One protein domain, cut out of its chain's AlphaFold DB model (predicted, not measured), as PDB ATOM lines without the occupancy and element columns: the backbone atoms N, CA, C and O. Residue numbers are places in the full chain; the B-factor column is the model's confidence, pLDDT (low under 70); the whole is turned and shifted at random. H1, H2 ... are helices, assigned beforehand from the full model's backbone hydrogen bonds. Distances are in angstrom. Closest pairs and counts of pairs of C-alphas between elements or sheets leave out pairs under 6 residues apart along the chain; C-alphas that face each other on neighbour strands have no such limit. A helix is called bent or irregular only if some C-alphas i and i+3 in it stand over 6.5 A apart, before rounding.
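What this domain is: This is residues 2 to 53 of the 477 residues of the protein "Akr1 protein" of Symbiodinium sp. CCMP2592 (UniProt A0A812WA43). One long helix, H3, forms a helical hairpin with the shorter H2, which packs beside residues 31 to 37 of H3, while the very short H1 packs on residues 37 to 44 and also meets H2, so that the three helices make a triangle. A loop between H1 and H2 runs out to Ser 17, and after H3 the last residues, 48 to 53, turn back. The printed part has 52 residues with three named helices, in the order H1, H2, H3, and no named strand; its class is all helix. It is compact, with a radius of gyration of the C-alphas of 10.9 A, and its outline is only just elongated, spanning 31 by 20 by 16 A.

How they stand to each other: H3, residues 31 to 47, is the longest helix. H2, residues 21 to 27, touches H3, and H3 touches H2 with its residues 31 to 37 alone; the closest C-alphas are those of Ile 22 and Val 34, 5.8 A apart. The two form a helical hairpin, running opposite ways at a shallow tilt of 29 degrees. H1, residues 8 to 12, touches H3, and H3 touches H1 with its residues 37 to 44 alone; the closest C-alphas are those of Val 8 and Gln 41, 6.3 A apart. H1 also touches H2, and there the closest C-alphas are those of Leu 11 and Pro 21, 5.5 A apart. Every backbone O i to N i+4 pair is within hydrogen-bond range in H2 and H3. In H1, 0 of 1 such pairs is within range, beside 1 of 2 O i to N i+3 pairs.

Where its parts are: H3 begins with C-alpha 31 at (90.451, -0.859, 33.814) and ends with C-alpha 47 at (69.068, -6.381, 42.712), 23.8 A from first to last C-alpha. H2 runs 9.9 A from Pro 21 to Arg 27. H1 runs 7.9 A from Val 8, whose C-alpha is at (73.275, 3.277, 35.656), to Asp 12. H1 is neither bent nor irregular, but only just: C-alphas 9 and 12 are 6.1 A apart.

The domain as a whole: The two C-alphas farthest apart are those of Ser 17 and Phe 53, at 32.7 A, while the first and last printed C-alphas, of Leu 2 and Phe 53, are 15.8 A apart. The printed part has no cut. The link from H2 to H3, 3 residues, is tight, and the link from H1 to H2, 8 residues, is short; neither is long. The mean pLDDT of the printed part is 73.5. This predicted model has low confidence, under 70, at residues 2 to 11, 13 to 18, 48 to 50 and 52.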
ATOM      1  N   LEU A   2      78.803   9.291  37.972       45.06
ATOM      2  CA  LEU A   2      77.715   8.433  37.435       45.06
ATOM      3  C   LEU A   2      77.415   7.243  38.368       45.06
ATOM      4  O   LEU A   2      76.266   6.973  38.700       45.06
ATOM      5  N   LEU A   3      78.484   6.647  38.907       51.28
ATOM      6  CA  LEU A   3      78.441   5.629  39.961       51.28
ATOM      7  C   LEU A   3      77.841   6.126  41.292       51.28
ATOM      8  O   LEU A   3      77.250   5.339  42.012       51.28
ATOM      9  N   GLU A   4      77.985   7.406  41.634       46.22
ATOM     10  CA  GLU A   4      77.545   7.976  42.925       46.22
ATOM     11  C   GLU A   4      76.089   8.450  42.884       46.22
ATOM     12  O   GLU A   4      75.388   8.370  43.883       46.22
ATOM     13  N   VAL A   5      75.621   8.920  41.724       46.28
ATOM     14  CA  VAL A   5      74.235   9.379  41.518       46.28
ATOM     15  C   VAL A   5      73.316   8.197  41.159       46.28
ATOM     16  O   VAL A   5      72.108   8.356  41.032       46.28
ATOM     17  N   GLY A   6      73.871   6.986  41.010       49.84
ATOM     18  CA  GLY A   6      73.108   5.778  40.692       49.84
ATOM     19  C   GLY A   6      72.499   5.779  39.290       49.84
ATOM     20  O   GLY A   6      71.585   5.003  39.015       49.84
ATOM     21  N   ALA A   7      73.019   6.623  38.401       59.81
ATOM     22  CA  ALA A   7      72.538   6.794  37.039       59.81
ATOM     23  C   ALA A   7      73.116   5.709  36.117       59.81
ATOM     24  O   ALA A   7      73.855   5.992  35.177       59.81
ATOM     25  N   VAL A   8      72.815   4.446  36.430       64.31
ATOM     26  CA  VAL A   8      73.275   3.277  35.656       64.31
ATOM     27  C   VAL A   8      72.774   3.341  34.219       64.31
ATOM     28  O   VAL A   8      73.514   2.974  33.321       64.31
ATOM     29  N   ASP A   9      71.570   3.876  33.998       63.03
ATOM     30  CA  ASP A   9      70.990   4.014  32.654       63.03
ATOM     31  C   ASP A   9      71.799   4.959  31.763       63.03
ATOM     32  O   ASP A   9      71.748   4.854  30.546       63.03
ATOM     33  N   LEU A  10      72.580   5.865  32.360       65.25
ATOM     34  CA  LEU A  10      73.459   6.766  31.620       65.25
ATOM     35  C   LEU A  10      74.775   6.100  31.201       65.25
ATOM     36  O   LEU A  10      75.532   6.708  30.452       65.25
ATOM     37  N   LEU A  11      75.083   4.888  31.681       69.12
ATOM     38  CA  LEU A  11      76.299   4.169  31.282       69.12
ATOM     39  C   LEU A  11      76.233   3.660  29.839       69.12
ATOM     40  O   LEU A  11      77.284   3.484  29.232       69.12
ATOM     41  N   ASP A  12      75.023   3.488  29.307       70.88
ATOM     42  CA  ASP A  12      74.764   3.038  27.937       70.88
ATOM     43  C   ASP A  12      74.422   4.203  26.992       70.88
ATOM     44  O   ASP A  12      74.168   4.001  25.805       70.88
ATOM     45  N   VAL A  13      74.414   5.442  27.499       68.12
ATOM     46  CA  VAL A  13      74.133   6.635  26.694       68.12
ATOM     47  C   VAL A  13      75.443   7.153  26.092       68.12
ATOM     48  O   VAL A  13      76.318   7.579  26.850       68.12
ATOM     49  N   PRO A  14      75.595   7.148  24.754       62.56
ATOM     50  CA  PRO A  14      76.785   7.679  24.107       62.56
ATOM     51  C   PRO A  14      76.850   9.203  24.231       62.56
ATOM     52  O   PRO A  14      75.827   9.898  24.170       62.56
ATOM     53  N   ASP A  15      78.067   9.713  24.388       61.94
ATOM     54  CA  ASP A  15      78.372  11.135  24.348       61.94
ATOM     55  C   ASP A  15      78.324  11.685  22.908       61.94
ATOM     56  O   ASP A  15      77.914  11.016  21.957       61.94
ATOM     57  N   CYS A  16      78.709  12.948  22.728       50.22
ATOM     58  CA  CYS A  16      78.706  13.596  21.415       50.22
ATOM     59  C   CYS A  16      79.741  13.060  20.429       50.22
ATOM     60  O   CYS A  16      79.592  13.291  19.231       50.22
ATOM     61  N   SER A  17      80.755  12.344  20.911       58.28
ATOM     62  CA  SER A  17      81.693  11.613  20.065       58.28
ATOM     63  C   SER A  17      81.176  10.225  19.678       58.28
ATOM     64  O   SER A  17      81.827   9.520  18.913       58.28
ATOM     65  N   GLY A  18      79.985   9.850  20.161       68.38
ATOM     66  CA  GLY A  18      79.400   8.531  19.960       68.38
ATOM     67  C   GLY A  18      79.936   7.478  20.929       68.38
ATOM     68  O   GLY A  18      79.572   6.317  20.783       68.38
ATOM     69  N   GLU A  19      80.767   7.860  21.908       70.81
ATOM     70  CA  GLU A  19      81.356   6.940  22.887       70.81
ATOM     71  C   GLU A  19      80.500   6.883  24.159       70.81
ATOM     72  O   GLU A  19      80.165   7.899  24.769       70.81
ATOM     73  N   THR A  20      80.176   5.683  24.624       79.31
ATOM     74  CA  THR A  20      79.593   5.475  25.957       79.31
ATOM     75  C   THR A  20      80.630   5.722  27.066       79.31
ATOM     76  O   THR A  20      81.838   5.574  26.847       79.31
ATOM     77  N   PRO A  21      80.209   6.022  28.312       79.12
ATOM     78  CA  PRO A  21      81.119   6.106  29.459       79.12
ATOM     79  C   PRO A  21      82.031   4.883  29.635       79.12
ATOM     80  O   PRO A  21      83.170   5.020  30.096       79.12
ATOM     81  N   ILE A  22      81.547   3.693  29.267       83.50
ATOM     82  CA  ILE A  22      82.311   2.445  29.300       83.50
ATOM     83  C   ILE A  22      83.401   2.452  28.223       83.50
ATOM     84  O   ILE A  22      84.569   2.219  28.548       83.50
ATOM     85  N   GLU A  23      83.051   2.765  26.975       83.81
ATOM     86  CA  GLU A  23      83.996   2.852  25.854       83.81
ATOM     87  C   GLU A  23      85.068   3.915  26.100       83.81
ATOM     88  O   GLU A  23      86.264   3.640  25.957       83.81
ATOM     89  N   LEU A  24      84.671   5.077  26.618       84.12
ATOM     90  CA  LEU A  24      85.590   6.137  27.016       84.12
ATOM     91  C   LEU A  24      86.577   5.664  28.100       84.12
ATOM     92  O   LEU A  24      87.780   5.952  28.039       84.12
ATOM     93  N   ALA A  25      86.097   4.915  29.099       85.44
ATOM     94  CA  ALA A  25      86.947   4.353  30.147       85.44
ATOM     95  C   ALA A  25      87.907   3.278  29.609       85.44
ATOM     96  O   ALA A  25      89.066   3.228  30.046       85.44
ATOM     97  N   MET A  26      87.468   2.463  28.643       87.38
ATOM     98  CA  MET A  26      88.326   1.504  27.941       87.38
ATOM     99  C   MET A  26      89.418   2.218  27.137       87.38
ATOM    100  O   MET A  26      90.598   1.895  27.303       87.38
ATOM    101  N   ARG A  27      89.058   3.239  26.347       89.06
ATOM    102  CA  ARG A  27      90.000   4.035  25.543       89.06
ATOM    103  C   ARG A  27      91.051   4.728  26.408       89.06
ATOM    104  O   ARG A  27      92.242   4.666  26.107       89.06
ATOM    105  N   LYS A  28      90.642   5.311  27.543       89.75
ATOM    106  CA  LYS A  28      91.563   5.910  28.531       89.75
ATOM    107  C   LYS A  28      92.299   4.878  29.403       89.75
ATOM    108  O   LYS A  28      92.976   5.263  30.360       89.75
ATOM    109  N   LYS A  29      92.183   3.577  29.099       90.31
ATOM    110  CA  LYS A  29      92.834   2.452  29.797       90.31
ATOM    111  C   LYS A  29      92.546   2.414  31.309       90.31
ATOM    112  O   LYS A  29      93.353   1.914  32.095       90.31
ATOM    113  N   LYS A  30      91.382   2.907  31.747       90.62
ATOM    114  CA  LYS A  30      90.958   2.925  33.160       90.62
ATOM    115  C   LYS A  30      90.247   1.618  33.537       90.62
ATOM    116  O   LYS A  30      89.053   1.607  33.815       90.62
ATOM    117  N   ARG A  31      90.991   0.504  33.588       88.81
ATOM    118  CA  ARG A  31      90.451  -0.859  33.814       88.81
ATOM    119  C   ARG A  31      89.561  -0.993  35.058       88.81
ATOM    120  O   ARG A  31      88.487  -1.575  34.977       88.81
ATOM    121  N   MET A  32      89.967  -0.404  36.185       85.38
ATOM    122  CA  MET A  32      89.177  -0.439  37.428       85.38
ATOM    123  C   MET A  32      87.815   0.249  37.280       85.38
ATOM    124  O   MET A  32      86.833  -0.187  37.872       85.38
ATOM    125  N   LEU A  33      87.748   1.307  36.469       83.81
ATOM    126  CA  LEU A  33      86.514   2.043  36.226       83.81
ATOM    127  C   LEU A  33      85.558   1.249  35.324       83.81
ATOM    128  O   LEU A  33      84.364   1.211  35.593       83.81
ATOM    129  N   VAL A  34      86.092   0.553  34.314       86.31
ATOM    130  CA  VAL A  34      85.317  -0.352  33.445       86.31
ATOM    131  C   VAL A  34      84.675  -1.473  34.265       86.31
ATOM    132  O   VAL A  34      83.470  -1.700  34.154       86.31
ATOM    133  N   LEU A  35      85.457  -2.114  35.144       85.75
ATOM    134  CA  LEU A  35      84.955  -3.139  36.063       85.75
ATOM    135  C   LEU A  35      83.871  -2.585  36.994       85.75
ATOM    136  O   LEU A  35      82.861  -3.247  37.222       85.75
ATOM    137  N   ALA A  36      84.047  -1.363  37.505       82.56
ATOM    138  CA  ALA A  36      83.048  -0.713  38.347       82.56
ATOM    139  C   ALA A  36      81.734  -0.438  37.592       82.56
ATOM    140  O   ALA A  36      80.664  -0.677  38.146       82.56
ATOM    141  N   PHE A  37      81.793   0.010  36.333       84.94
ATOM    142  CA  PHE A  37      80.597   0.230  35.513       84.94
ATOM    143  C   PHE A  37      79.836  -1.066  35.229       84.94
ATOM    144  O   PHE A  37      78.632  -1.124  35.476       84.94
ATOM    145  N   HIS A  38      80.541  -2.125  34.819       86.50
ATOM    146  CA  HIS A  38      79.920  -3.431  34.575       86.50
ATOM    147  C   HIS A  38      79.313  -4.007  35.856       86.50
ATOM    148  O   HIS A  38      78.188  -4.503  35.850       86.50
ATOM    149  N   LYS A  39      80.017  -3.880  36.989       83.38
ATOM    150  CA  LYS A  39      79.490  -4.264  38.303       83.38
ATOM    151  C   LYS A  39      78.173  -3.543  38.608       83.38
ATOM    152  O   LYS A  39      77.239  -4.186  39.073       83.38
ATOM    153  N   CYS A  40      78.074  -2.245  38.319       77.88
ATOM    154  CA  CYS A  40      76.840  -1.492  38.539       77.88
ATOM    155  C   CYS A  40      75.683  -1.919  37.639       77.88
ATOM    156  O   CYS A  40      74.550  -1.984  38.117       77.88
ATOM    157  N   GLN A  41      75.950  -2.230  36.370       81.31
ATOM    158  CA  GLN A  41      74.935  -2.761  35.456       81.31
ATOM    159  C   GLN A  41      74.427  -4.125  35.929       81.31
ATOM    160  O   GLN A  41      73.219  -4.321  36.057       81.31
ATOM    161  N   ILE A  42      75.341  -5.031  36.295       83.25
ATOM    162  CA  ILE A  42      74.999  -6.357  36.825       83.25
ATOM    163  C   ILE A  42      74.189  -6.231  38.117       83.25
ATOM    164  O   ILE A  42      73.167  -6.889  38.277       83.25
ATOM    165  N   PHE A  43      74.605  -5.370  39.043       78.88
ATOM    166  CA  PHE A  43      73.890  -5.202  40.307       78.88
ATOM    167  C   PHE A  43      72.517  -4.568  40.117       78.88
ATOM    168  O   PHE A  43      71.563  -4.988  40.773       78.88
ATOM    169  N   LYS A  44      72.377  -3.621  39.184       75.19
ATOM    170  CA  LYS A  44      71.063  -3.075  38.850       75.19
ATOM    171  C   LYS A  44      70.153  -4.145  38.261       75.19
ATOM    172  O   LYS A  44      68.990  -4.202  38.645       75.19
ATOM    173  N   LEU A  45      70.686  -4.996  37.387       78.56
ATOM    174  CA  LEU A  45      69.944  -6.100  36.788       78.56
ATOM    175  C   LEU A  45      69.498  -7.132  37.836       78.56
ATOM    176  O   LEU A  45      68.344  -7.542  37.832       78.56
ATOM    177  N   LEU A  46      70.393  -7.528  38.747       77.06
ATOM    178  CA  LEU A  46      70.127  -8.583  39.733       77.06
ATOM    179  C   LEU A  46      69.322  -8.103  40.949       77.06
ATOM    180  O   LEU A  46      68.497  -8.846  41.472       77.06
ATOM    181  N   PHE A  47      69.573  -6.881  41.424       70.44
ATOM    182  CA  PHE A  47      69.068  -6.381  42.712       70.44
ATOM    183  C   PHE A  47      68.240  -5.096  42.594       70.44
ATOM    184  O   PHE A  47      67.818  -4.536  43.608       70.44
ATOM    185  N   GLY A  48      68.046  -4.564  41.381       67.31
ATOM    186  CA  GLY A  48      67.339  -3.298  41.159       67.31
ATOM    187  C   GLY A  48      68.084  -2.058  41.674       67.31
ATOM    188  O   GLY A  48      67.491  -0.981  41.780       67.31
ATOM    189  N   ARG A  49      69.373  -2.175  42.033       67.62
ATOM    190  CA  ARG A  49      70.202  -1.081  42.570       67.62
ATOM    191  C   ARG A  49      71.612  -1.078  41.959       67.62
ATOM    192  O   ARG A  49      72.173  -2.147  41.765       67.62
ATOM    193  N   PRO A  50      72.227   0.098  41.715       65.75
ATOM    194  CA  PRO A  50      73.593   0.209  41.174       65.75
ATOM    195  C   PRO A  50      74.661  -0.456  42.045       65.75
ATOM    196  O   PRO A  50      75.698  -0.876  41.550       65.75
ATOM    197  N   HIS A  51      74.429  -0.505  43.352       70.69
ATOM    198  CA  HIS A  51      75.348  -1.060  44.332       70.69
ATOM    199  C   HIS A  51      74.573  -1.996  45.249       70.69
ATOM    200  O   HIS A  51      73.431  -1.692  45.596       70.69
ATOM    201  N   LEU A  52      75.202  -3.103  45.649       69.44
ATOM    202  CA  LEU A  52      74.673  -3.969  46.702       69.44
ATOM    203  C   LEU A  52      74.683  -3.216  48.043       69.44
ATOM    204  O   LEU A  52      73.675  -3.193  48.737       69.44
ATOM    205  N   PHE A  53      75.803  -2.534  48.329       79.38
ATOM    206  CA  PHE A  53      75.979  -1.610  49.448       79.38
ATOM    207  C   PHE A  53      76.646  -0.317  48.962       79.38
ATOM    208  O   PHE A  53      77.606  -0.377  48.191       79.38
TER     209      PHE A  53